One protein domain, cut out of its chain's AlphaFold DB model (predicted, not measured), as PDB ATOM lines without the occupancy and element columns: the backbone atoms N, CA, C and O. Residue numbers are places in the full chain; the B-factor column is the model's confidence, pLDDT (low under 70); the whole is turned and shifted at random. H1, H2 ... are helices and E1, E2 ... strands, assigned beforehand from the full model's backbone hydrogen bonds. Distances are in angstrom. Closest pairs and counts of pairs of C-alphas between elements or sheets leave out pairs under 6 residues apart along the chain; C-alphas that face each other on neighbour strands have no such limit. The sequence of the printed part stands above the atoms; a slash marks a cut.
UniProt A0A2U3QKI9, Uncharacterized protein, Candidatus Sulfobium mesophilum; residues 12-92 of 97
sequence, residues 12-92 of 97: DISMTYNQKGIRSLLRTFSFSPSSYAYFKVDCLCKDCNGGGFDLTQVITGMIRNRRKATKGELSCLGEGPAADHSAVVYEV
ATOM      1  N   ASP A  12     280.024 168.069 172.682       93.31
ATOM      2  CA  ASP A  12     279.757 168.086 174.113       93.31
ATOM      3  C   ASP A  12     278.247 168.219 174.325       93.31
ATOM      4  O   ASP A  12     277.604 169.107 173.765       93.31
ATOM      5  N   ILE A  13     277.668 167.310 175.103       92.94
ATOM      6  CA  ILE A  13     276.237 167.241 175.388       92.94
ATOM      7  C   ILE A  13     276.055 167.317 176.894       92.94
ATOM      8  O   ILE A  13     276.521 166.438 177.610       92.94
ATOM      9  N   SER A  14     275.322 168.310 177.372       93.00
ATOM     10  CA  SER A  14     274.893 168.420 178.764       93.00
ATOM     11  C   SER A  14     273.393 168.180 178.853       93.00
ATOM     12  O   SER A  14     272.621 168.773 178.108       93.00
ATOM     13  N   MET A  15     272.964 167.309 179.761       90.69
ATOM     14  CA  MET A  15     271.562 166.960 179.977       90.69
ATOM     15  C   MET A  15     271.214 167.099 181.452       90.69
ATOM     16  O   MET A  15     271.809 166.442 182.306       90.69
ATOM     17  N   THR A  16     270.224 167.935 181.741       89.62
ATOM     18  CA  THR A  16     269.670 168.123 183.080       89.62
ATOM     19  C   THR A  16     268.367 167.351 183.199       89.62
ATOM     20  O   THR A  16     267.389 167.667 182.521       89.62
ATOM     21  N   TYR A  17     268.349 166.353 184.075       84.75
ATOM     22  CA  TYR A  17     267.175 165.552 184.397       84.75
ATOM     23  C   TYR A  17     266.398 166.223 185.517       84.75
ATOM     24  O   TYR A  17     266.904 166.356 186.634       84.75
ATOM     25  N   ASN A  18     265.159 166.605 185.224       74.69
ATOM     26  CA  ASN A  18     264.238 167.144 186.212       74.69
ATOM     27  C   ASN A  18     263.201 166.067 186.539       74.69
ATOM     28  O   ASN A  18     262.227 165.883 185.812       74.69
ATOM     29  N   GLN A  19     263.438 165.313 187.615       69.56
ATOM     30  CA  GLN A  19     262.508 164.295 188.108       69.56
ATOM     31  C   GLN A  19     261.766 164.836 189.333       69.56
ATOM     32  O   GLN A  19     262.368 165.480 190.196       69.56
ATOM     33  N   LYS A  20     260.458 164.581 189.438       66.69
ATOM     34  CA  LYS A  20     259.682 164.976 190.622       66.69
ATOM     35  C   LYS A  20     260.220 164.258 191.865       66.69
ATOM     36  O   LYS A  20     260.354 163.041 191.871       66.69
ATOM     37  N   GLY A  21     260.510 165.020 192.920       64.25
ATOM     38  CA  GLY A  21     260.929 164.481 194.221       64.25
ATOM     39  C   GLY A  21     262.411 164.102 194.345       64.25
ATOM     40  O   GLY A  21     262.816 163.654 195.414       64.25
ATOM     41  N   ILE A  22     263.232 164.309 193.307       65.88
ATOM     42  CA  ILE A  22     264.681 164.045 193.330       65.88
ATOM     43  C   ILE A  22     265.435 165.318 192.923       65.88
ATOM     44  O   ILE A  22     264.952 166.121 192.127       65.88
ATOM     45  N   ARG A  23     266.635 165.522 193.481       72.75
ATOM     46  CA  ARG A  23     267.537 166.610 193.075       72.75
ATOM     47  C   ARG A  23     267.875 166.479 191.587       72.75
ATOM     48  O   ARG A  23     268.235 165.390 191.144       72.75
ATOM     49  N   SER A  24     267.810 167.588 190.847       78.06
ATOM     50  CA  SER A  24     268.165 167.623 189.426       78.06
ATOM     51  C   SER A  24     269.547 167.012 189.192       78.06
ATOM     52  O   SER A  24     270.517 167.376 189.864       78.06
ATOM     53  N   LEU A  25     269.630 166.084 188.240       84.56
ATOM     54  CA  LEU A  25     270.873 165.407 187.880       84.56
ATOM     55  C   LEU A  25     271.402 165.993 186.573       84.56
ATOM     56  O   LEU A  25     270.712 165.950 185.560       84.56
ATOM     57  N   LEU A  26     272.633 166.500 186.587       88.31
ATOM     58  CA  LEU A  26     273.345 166.911 185.378       88.31
ATOM     59  C   LEU A  26     274.245 165.766 184.909       88.31
ATOM     60  O   LEU A  26     275.057 165.258 185.683       88.31
ATOM     61  N   ARG A  27     274.115 165.370 183.643       88.25
ATOM     62  CA  ARG A  27     275.047 164.459 182.969       88.25
ATOM     63  C   ARG A  27     275.665 165.157 181.773       88.25
ATOM     64  O   ARG A  27     274.946 165.780 180.999       88.25
ATOM     65  N   THR A  28     276.972 165.000 181.609       90.44
ATOM     66  CA  THR A  28     277.705 165.530 180.462       90.44
ATOM     67  C   THR A  28     278.373 164.386 179.713       90.44
ATOM     68  O   THR A  28     278.981 163.510 180.326       90.44
ATOM     69  N   PHE A  29     278.243 164.396 178.391       88.94
ATOM     70  CA  PHE A  29     278.825 163.430 177.472       88.94
ATOM     71  C   PHE A  29     279.700 164.176 176.472       88.94
ATOM     72  O   PHE A  29     279.240 165.129 175.847       88.94
ATOM     73  N   SER A  30     280.936 163.724 176.301       89.81
ATOM     74  CA  SER A  30     281.879 164.306 175.348       89.81
ATOM     75  C   SER A  30     282.284 163.246 174.334       89.81
ATOM     76  O   SER A  30     282.709 162.154 174.710       89.81
ATOM     77  N   PHE A  31     282.165 163.574 173.053       88.12
ATOM     78  CA  PHE A  31     282.496 162.698 171.938       88.12
ATOM     79  C   PHE A  31     283.629 163.306 171.118       88.12
ATOM     80  O   PHE A  31     283.583 164.476 170.731       88.12
ATOM     81  N   SER A  32     284.642 162.490 170.847       85.06
ATOM     82  CA  SER A  32     285.712 162.785 169.893       85.06
ATOM     83  C   SER A  32     285.345 162.267 168.494       85.06
ATOM     84  O   SER A  32     284.463 161.415 168.377       85.06
ATOM     85  N   PRO A  33     286.055 162.690 167.434       78.25
ATOM     86  CA  PRO A  33     285.849 162.156 166.082       78.25
ATOM     87  C   PRO A  33     286.060 160.635 166.017       78.25
ATOM     88  O   PRO A  33     285.372 159.928 165.296       78.25
ATOM     89  N   SER A  34     286.962 160.117 166.856       75.69
ATOM     90  CA  SER A  34     287.239 158.685 167.003       75.69
ATOM     91  C   SER A  34     286.217 157.912 167.849       75.69
ATOM     92  O   SER A  34     286.345 156.697 167.994       75.69
ATOM     93  N   SER A  35     285.230 158.585 168.448       76.75
ATOM     94  CA  SER A  35     284.241 157.939 169.312       76.75
ATOM     95  C   SER A  35     283.162 157.230 168.495       76.75
ATOM     96  O   SER A  35     282.585 157.802 167.573       76.75
ATOM     97  N   TYR A  36     282.800 156.009 168.897       68.62
ATOM     98  CA  TYR A  36     281.573 155.372 168.422       68.62
ATOM     99  C   TYR A  36     280.388 155.927 169.220       68.62
ATOM    100  O   TYR A  36     280.065 155.449 170.308       68.62
ATOM    101  N   ALA A  37     279.814 157.025 168.729       71.81
ATOM    102  CA  ALA A  37     278.792 157.773 169.447       71.81
ATOM    103  C   ALA A  37     277.383 157.217 169.184       71.81
ATOM    104  O   ALA A  37     276.896 157.238 168.054       71.81
ATOM    105  N   TYR A  38     276.699 156.795 170.249       78.44
ATOM    106  CA  TYR A  38     275.246 156.634 170.261       78.44
ATOM    107  C   TYR A  38     274.628 157.807 171.012       78.44
ATOM    108  O   TYR A  38     274.830 157.964 172.212       78.44
ATOM    109  N   PHE A  39     273.841 158.624 170.315       85.06
ATOM    110  CA  PHE A  39     273.184 159.803 170.889       85.06
ATOM    111  C   PHE A  39     271.827 159.478 171.525       85.06
ATOM    112  O   PHE A  39     270.924 160.313 171.541       85.06
ATOM    113  N   LYS A  40     271.683 158.249 172.025       85.19
ATOM    114  CA  LYS A  40     270.505 157.778 172.747       85.19
ATOM    115  C   LYS A  40     270.851 157.655 174.217       85.19
ATOM    116  O   LYS A  40     271.866 157.054 174.557       85.19
ATOM    117  N   VAL A  41     270.011 158.228 175.067       83.81
ATOM    118  CA  VAL A  41     270.185 158.168 176.514       83.81
ATOM    119  C   VAL A  41     268.922 157.614 177.149       83.81
ATOM    120  O   VAL A  41     267.827 158.098 176.869       83.81
ATOM    121  N   ASP A  42     269.080 156.599 177.991       81.00
ATOM    122  CA  ASP A  42     267.955 155.921 178.630       81.00
ATOM    123  C   ASP A  42     267.210 156.841 179.603       81.00
ATOM    124  O   ASP A  42     267.783 157.742 180.232       81.00
ATOM    125  N   CYS A  43     265.909 156.594 179.751       80.00
ATOM    126  CA  CYS A  43     265.134 157.238 180.800       80.00
ATOM    127  C   CYS A  43     265.573 156.725 182.175       80.00
ATOM    128  O   CYS A  43     265.765 155.531 182.373       80.00
ATOM    129  N   LEU A  44     265.676 157.624 183.156       77.62
ATOM    130  CA  LEU A  44     265.988 157.248 184.539       77.62
ATOM    131  C   LEU A  44     264.743 156.853 185.353       77.62
ATOM    132  O   LEU A  44     264.860 156.555 186.541       77.62
ATOM    133  N   CYS A  45     263.549 156.894 184.757       75.25
ATOM    134  CA  CYS A  45     262.332 156.428 185.410       75.25
ATOM    135  C   CYS A  45     262.335 154.893 185.465       75.25
ATOM    136  O   CYS A  45     262.507 154.240 184.438       75.25
ATOM    137  N   LYS A  46     262.156 154.324 186.665       70.94
ATOM    138  CA  LYS A  46     262.220 152.869 186.894       70.94
ATOM    139  C   LYS A  46     261.152 152.089 186.129       70.94
ATOM    140  O   LYS A  46     261.404 150.949 185.762       70.94
ATOM    141  N   ASP A  47     260.010 152.721 185.878       70.12
ATOM    142  CA  ASP A  47     258.872 152.111 185.188       70.12
ATOM    143  C   ASP A  47     258.849 152.441 183.686       70.12
ATOM    144  O   ASP A  47     257.872 152.155 182.997       70.12
ATOM    145  N   CYS A  48     259.920 153.044 183.156       73.31
ATOM    146  CA  CYS A  48     260.032 153.348 181.737       73.31
ATOM    147  C   CYS A  48     260.678 152.182 180.981       73.31
ATOM    148  O   CYS A  48     261.897 152.010 180.995       73.31
ATOM    149  N   ASN A  49     259.858 151.401 180.278       68.38
ATOM    150  CA  ASN A  49     260.339 150.311 179.434       68.38
ATOM    151  C   ASN A  49     260.609 150.805 178.009       68.38
ATOM    152  O   ASN A  49     259.718 151.314 177.333       68.38
ATOM    153  N   GLY A  50     261.854 150.650 177.546       67.31
ATOM    154  CA  GLY A  50     262.247 150.923 176.156       67.31
ATOM    155  C   GLY A  50     262.236 152.400 175.741       67.31
ATOM    156  O   GLY A  50     262.398 152.700 174.559       67.31
ATOM    157  N   GLY A  51     262.041 153.322 176.687       78.25
ATOM    158  CA  GLY A  51     262.069 154.758 176.441       78.25
ATOM    159  C   GLY A  51     263.455 155.378 176.562       78.25
ATOM    160  O   GLY A  51     264.430 154.758 176.975       78.25
ATOM    161  N   GLY A  52     263.528 156.662 176.238       83.38
ATOM    162  CA  GLY A  52     264.752 157.437 176.353       83.38
ATOM    163  C   GLY A  52     264.657 158.738 175.579       83.38
ATOM    164  O   GLY A  52     263.570 159.176 175.191       83.38
ATOM    165  N   PHE A  53     265.820 159.333 175.363       86.12
ATOM    166  CA  PHE A  53     266.009 160.594 174.670       86.12
ATOM    167  C   PHE A  53     266.955 160.362 173.497       86.12
ATOM    168  O   PHE A  53     268.084 159.912 173.694       86.12
ATOM    169  N   ASP A  54     266.495 160.657 172.282       88.50
ATOM    170  CA  ASP A  54     267.290 160.522 171.061       88.50
ATOM    171  C   ASP A  54     267.700 161.906 170.538       88.50
ATOM    172  O   ASP A  54     266.877 162.694 170.073       88.50
ATOM    173  N   LEU A  55     268.998 162.202 170.617       89.94
ATOM    174  CA  LEU A  55     269.614 163.442 170.139       89.94
ATOM    175  C   LEU A  55     270.177 163.310 168.716       89.94
ATOM    176  O   LEU A  55     270.716 164.279 168.179       89.94
ATOM    177  N   THR A  56     270.040 162.146 168.072       89.38
ATOM    178  CA  THR A  56     270.626 161.865 166.752       89.38
ATOM    179  C   THR A  56     270.168 162.878 165.710       89.38
ATOM    180  O   THR A  56     270.991 163.423 164.973       89.38
ATOM    181  N   GLN A  57     268.867 163.184 165.657       89.44
ATOM    182  CA  GLN A  57     268.332 164.159 164.702       89.44
ATOM    183  C   GLN A  57     268.792 165.587 165.006       89.44
ATOM    184  O   GLN A  57     269.127 166.324 164.079       89.44
ATOM    185  N   VAL A  58     268.861 165.961 166.288       91.81
ATOM    186  CA  VAL A  58     269.349 167.278 166.724       91.81
ATOM    187  C   VAL A  58     270.791 167.470 166.270       91.81
ATOM    188  O   VAL A  58     271.095 168.439 165.580       91.81
ATOM    189  N   ILE A  59     271.666 166.516 166.584       90.44
ATOM    190  CA  ILE A  59     273.094 166.581 166.263       90.44
ATOM    191  C   ILE A  59     273.317 166.521 164.753       90.44
ATOM    192  O   ILE A  59     274.029 167.360 164.211       90.44
ATOM    193  N   THR A  60     272.649 165.607 164.045       89.69
ATOM    194  CA  THR A  60     272.753 165.517 162.579       89.69
ATOM    195  C   THR A  60     272.284 166.814 161.916       89.69
ATOM    196  O   THR A  60     272.911 167.300 160.976       89.69
ATOM    197  N   GLY A  61     271.199 167.410 162.417       91.81
ATOM    198  CA  GLY A  61     270.704 168.703 161.960       91.81
ATOM    199  C   GLY A  61     271.681 169.840 162.257       91.81
ATOM    200  O   GLY A  61     271.875 170.713 161.412       91.81
ATOM    201  N   MET A  62     272.332 169.827 163.422       93.25
ATOM    202  CA  MET A  62     273.373 170.799 163.748       93.25
ATOM    203  C   MET A  62     274.563 170.683 162.801       93.25
ATOM    204  O   MET A  62     274.949 171.706 162.245       93.25
ATOM    205  N   ILE A  63     275.075 169.470 162.565       90.00
ATOM    206  CA  ILE A  63     276.214 169.222 161.672       90.00
ATOM    207  C   ILE A  63     275.893 169.685 160.251       90.00
ATOM    208  O   ILE A  63     276.616 170.509 159.699       90.00
ATOM    209  N   ARG A  64     274.744 169.269 159.697       90.69
ATOM    210  CA  ARG A  64     274.303 169.675 158.348       90.69
ATOM    211  C   ARG A  64     274.202 171.188 158.169       90.69
ATOM    212  O   ARG A  64     274.474 171.694 157.089       90.69
ATOM    213  N   ASN A  65     273.795 171.905 159.214       92.38
ATOM    214  CA  ASN A  65     273.651 173.361 159.186       92.38
ATOM    215  C   ASN A  65     274.867 174.095 159.773       92.38
ATOM    216  O   ASN A  65     274.794 175.303 160.004       92.38
ATOM    217  N   ARG A  66     275.951 173.370 160.082       91.31
ATOM    218  CA  ARG A  66     277.160 173.868 160.750       91.31
ATOM    219  C   ARG A  66     276.873 174.699 162.013       91.31
ATOM    220  O   ARG A  66     277.577 175.661 162.329       91.31
ATOM    221  N   ARG A  67     275.815 174.350 162.756       94.81
ATOM    222  CA  ARG A  67     275.455 175.011 164.019       94.81
ATOM    223  C   ARG A  67     276.392 174.559 165.126       94.81
ATOM    224  O   ARG A  67     276.601 173.364 165.315       94.81
ATOM    225  N   LYS A  68     276.909 175.527 165.883       94.56
ATOM    226  CA  LYS A  68     277.863 175.296 166.977       94.56
ATOM    227  C   LYS A  68     277.204 174.994 168.312       94.56
ATOM    228  O   LYS A  68     277.801 174.296 169.115       94.56
ATOM    229  N   ALA A  69     276.006 175.511 168.560       95.38
ATOM    230  CA  ALA A  69     275.316 175.303 169.823       95.38
ATOM    231  C   ALA A  69     273.805 175.206 169.622       95.38
ATOM    232  O   ALA A  69     273.237 175.861 168.740       95.38
ATOM    233  N   THR A  70     273.149 174.395 170.442       95.88
ATOM    234  CA  THR A  70     271.696 174.401 170.573       95.88
ATOM    235  C   THR A  70     271.291 173.973 171.974       95.88
ATOM    236  O   THR A  70     272.028 173.266 172.655       95.88
ATOM    237  N   LYS A  71     270.099 174.390 172.384       95.44
ATOM    238  CA  LYS A  71     269.467 173.954 173.621       95.44
ATOM    239  C   LYS A  71     268.008 173.642 173.349       95.44
ATOM    240  O   LYS A  71     267.403 174.261 172.471       95.44
ATOM    241  N   GLY A  72     267.450 172.725 174.114       92.19
ATOM    242  CA  GLY A  72     266.052 172.359 173.994       92.19
ATOM    243  C   GLY A  72     265.614 171.452 175.124       92.19
ATOM    244  O   GLY A  72     266.345 171.228 176.088       92.19
ATOM    245  N   GLU A  73     264.408 170.930 174.981       89.50
ATOM    246  CA  GLU A  73     263.837 169.964 175.903       89.50
ATOM    247  C   GLU A  73     263.462 168.706 175.128       89.50
ATOM    248  O   GLU A  73     262.946 168.788 174.011       89.50
ATOM    249  N   LEU A  74     263.744 167.542 175.706       86.38
ATOM    250  CA  LEU A  74     263.241 166.270 175.210       86.38
ATOM    251  C   LEU A  74     262.362 165.637 176.279       86.38
ATOM    252  O   LEU A  74     262.712 165.585 177.459       86.38
ATOM    253  N   SER A  75     261.221 165.129 175.835       80.69
ATOM    254  CA  SER A  75     260.372 164.253 176.633       80.69
ATOM    255  C   SER A  75     260.729 162.803 176.338       80.69
ATOM    256  O   SER A  75     261.125 162.464 175.222       80.69
ATOM    257  N   CYS A  76     260.604 161.945 177.346       80.12
ATOM    258  CA  CYS A  76     260.867 160.526 177.176       80.12
ATOM    259  C   CYS A  76     259.818 159.881 176.256       80.12
ATOM    260  O   CYS A  76     258.621 160.020 176.502       80.12
ATOM    261  N   LEU A  77     260.279 159.138 175.243       70.75
ATOM    262  CA  LEU A  77     259.434 158.456 174.250       70.75
ATOM    263  C   LEU A  77     258.944 157.052 174.671       70.75
ATOM    264  O   LEU A  77     258.417 156.326 173.834       70.75
ATOM    265  N   GLY A  78     259.168 156.632 175.919       66.12
ATOM    266  CA  GLY A  78     258.785 155.292 176.386       66.12
ATOM    267  C   GLY A  78     257.286 155.114 176.621       66.12
ATOM    268  O   GLY A  78     256.522 156.079 176.613       66.12
ATOM    269  N   GLU A  79     256.888 153.878 176.916       57.53
ATOM    270  CA  GLU A  79     255.556 153.555 177.435       57.53
ATOM    271  C   GLU A  79     255.578 153.566 178.975       57.53
ATOM    272  O   GLU A  79     256.491 153.015 179.592       57.53
ATOM    273  N   GLY A  80     254.590 154.222 179.591       61.06
ATOM    274  CA  GLY A  80     254.466 154.397 181.043       61.06
ATOM    275  C   GLY A  80     253.511 155.549 181.396       61.06
ATOM    276  O   GLY A  80     253.096 156.299 180.504       61.06
ATOM    277  N   PRO A  81     253.095 155.707 182.668       58.16
ATOM    278  CA  PRO A  81     252.272 156.843 183.062       58.16
ATOM    279  C   PRO A  81     253.033 158.152 182.806       58.16
ATOM    280  O   PRO A  81     254.058 158.435 183.424       58.16
ATOM    281  N   ALA A  82     252.500 158.985 181.906       55.25
ATOM    282  CA  ALA A  82     253.126 160.235 181.459       55.25
ATOM    283  C   ALA A  82     253.477 161.208 182.605       55.25
ATOM    284  O   ALA A  82     254.353 162.054 182.451       55.25
ATOM    285  N   ALA A  83     252.818 161.079 183.763       57.09
ATOM    286  CA  ALA A  83     253.087 161.882 184.955       57.09
ATOM    287  C   ALA A  83     254.472 161.626 185.583       57.09
ATOM    288  O   ALA A  83     254.977 162.516 186.277       57.09
ATOM    289  N   ASP A  84     255.075 160.463 185.305       59.75
ATOM    290  CA  ASP A  84     256.373 160.027 185.839       59.75
ATOM    291  C   ASP A  84     257.495 160.078 184.791       59.75
ATOM    292  O   ASP A  84     258.670 159.828 185.088       59.75
ATOM    293  N   HIS A  85     257.163 160.447 183.549       64.81
ATOM    294  CA  HIS A  85     258.150 160.615 182.492       64.81
ATOM    295  C   HIS A  85     258.910 161.917 182.724       64.81
ATOM    296  O   HIS A  85     258.355 163.013 182.764       64.81
ATOM    297  N   SER A  86     260.216 161.778 182.916       66.50
ATOM    298  CA  SER A  86     261.100 162.908 183.171       66.50
ATOM    299  C   SER A  86     261.349 163.657 181.863       66.50
ATOM    300  O   SER A  86     261.721 163.038 180.866       66.50
ATOM    301  N   ALA A  87     261.165 164.976 181.859       76.50
ATOM    302  CA  ALA A  87     261.695 165.822 180.800       76.50
ATOM    303  C   ALA A  87     263.168 166.136 181.090       76.50
ATOM    304  O   ALA A  87     263.576 166.298 182.249       76.50
ATOM    305  N   VAL A  88     263.971 166.214 180.032       85.25
ATOM    306  CA  VAL A  88     265.375 166.617 180.122       85.25
ATOM    307  C   VAL A  88     265.585 167.900 179.350       85.25
ATOM    308  O   VAL A  88     265.210 168.008 178.184       85.25
ATOM    309  N   VAL A  89     266.235 168.861 179.995       90.69
ATOM    310  CA  VAL A  89     266.767 170.030 179.296       90.69
ATOM    311  C   VAL A  89     268.152 169.658 178.803       90.69
ATOM    312  O   VAL A  89     269.002 169.263 179.602       90.69
ATOM    313  N   TYR A  90     268.375 169.761 177.501       92.75
ATOM    314  CA  TYR A  90     269.655 169.451 176.890       92.75
ATOM    315  C   TYR A  90     270.310 170.703 176.311       92.75
ATOM    316  O   TYR A  90     269.645 171.623 175.828       92.75
ATOM    317  N   GLU A  91     271.632 170.694 176.312       95.25
ATOM    318  CA  GLU A  91     272.489 171.646 175.628       95.25
ATOM    319  C   GLU A  91     273.554 170.861 174.864       95.25
ATOM    320  O   GLU A  91     274.181 169.959 175.412       95.25
ATOM    321  N   VAL A  92     273.730 171.176 173.584       94.94
ATOM    322  CA  VAL A  92     274.744 170.560 172.723       94.94
ATOM    323  C   VAL A  92     275.660 171.649 172.200       94.94
ATOM    324  O   VAL A  92     275.181 172.643 171.651       94.94
TER     325      VAL A  92
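AT A GLANCE: This is residues 12 to 92 of the 97 residues of an uncharacterized protein of Candidatus Sulfobium mesophilum (UniProt A0A2U3QKI9). A twisted sheet of four strands, E2, E1, E6 and E5, makes one wall, with the small hairpin of E3 and E4 over one of its faces, across from E5 and E6. The short helix H1 only grazes the sheet, near the first residue of E5 and the last of E6. The printed part has 81 residues, with E1, E2, E3, E4, H1, E5 and E6 named along it; both sheets are antiparallel and the class is mixed. It is compact, with a radius of gyration of the C-alphas of 13.2 A, yet elongated, spanning 37 by 23 by 21 A.

IN THESE COORDINATES: E1, residues 12 to 18, is 19.7 A long and begins at C-alpha 12 (279.757, 168.086, 174.113). E2 is residues 25 to 31, 19.9 A. E5 is residues 69 to 75, 19.8 A. E6, residues 87 to 92, is 16.1 A long and ends at C-alpha 92 (274.744, 170.560, 172.723). E3 is residues 40 to 42, E4 is residues 52 to 54, and H1, residues 56 to 64, is 12.0 A long.

HOW THE PARTS SIT: The large sheet runs E2, E1, E6, E5. The hairpin E1 and E2 has N 15 and O 27 2.8 A apart. E1 and E6 have N 16 and O 89 at 2.8 A, and the hairpin E5 and E6 has N 72 and O 90 at 3.0 A, each within hydrogen-bond range. The hairpin E3 and E4 has N 53 and O 41 at 2.8 A, also within range. The closest C-alphas of E4 and E5, those of Phe 53 and Leu 74, are 6.3 A apart. E4 and E6 are near each other, while E3 and E5 are apart. H1 grazes the sheet with residues 58 to 62; the closest C-alphas of H1 and E5, Met 62 and Ala 69, are 7.8 A apart. In H1 every O i to N i+4 pair is within hydrogen-bond range.

THE WHOLE: The C-alphas farthest apart, of Ser 34 and Ala 83, are 38.7 A apart. The printed part has no cut. The link from E5 to E6 is long, 11 residues. Mean pLDDT of the printed part is 81.4; residues 19 to 22, 36, 49 to 50 and 78 to 86 are under 70.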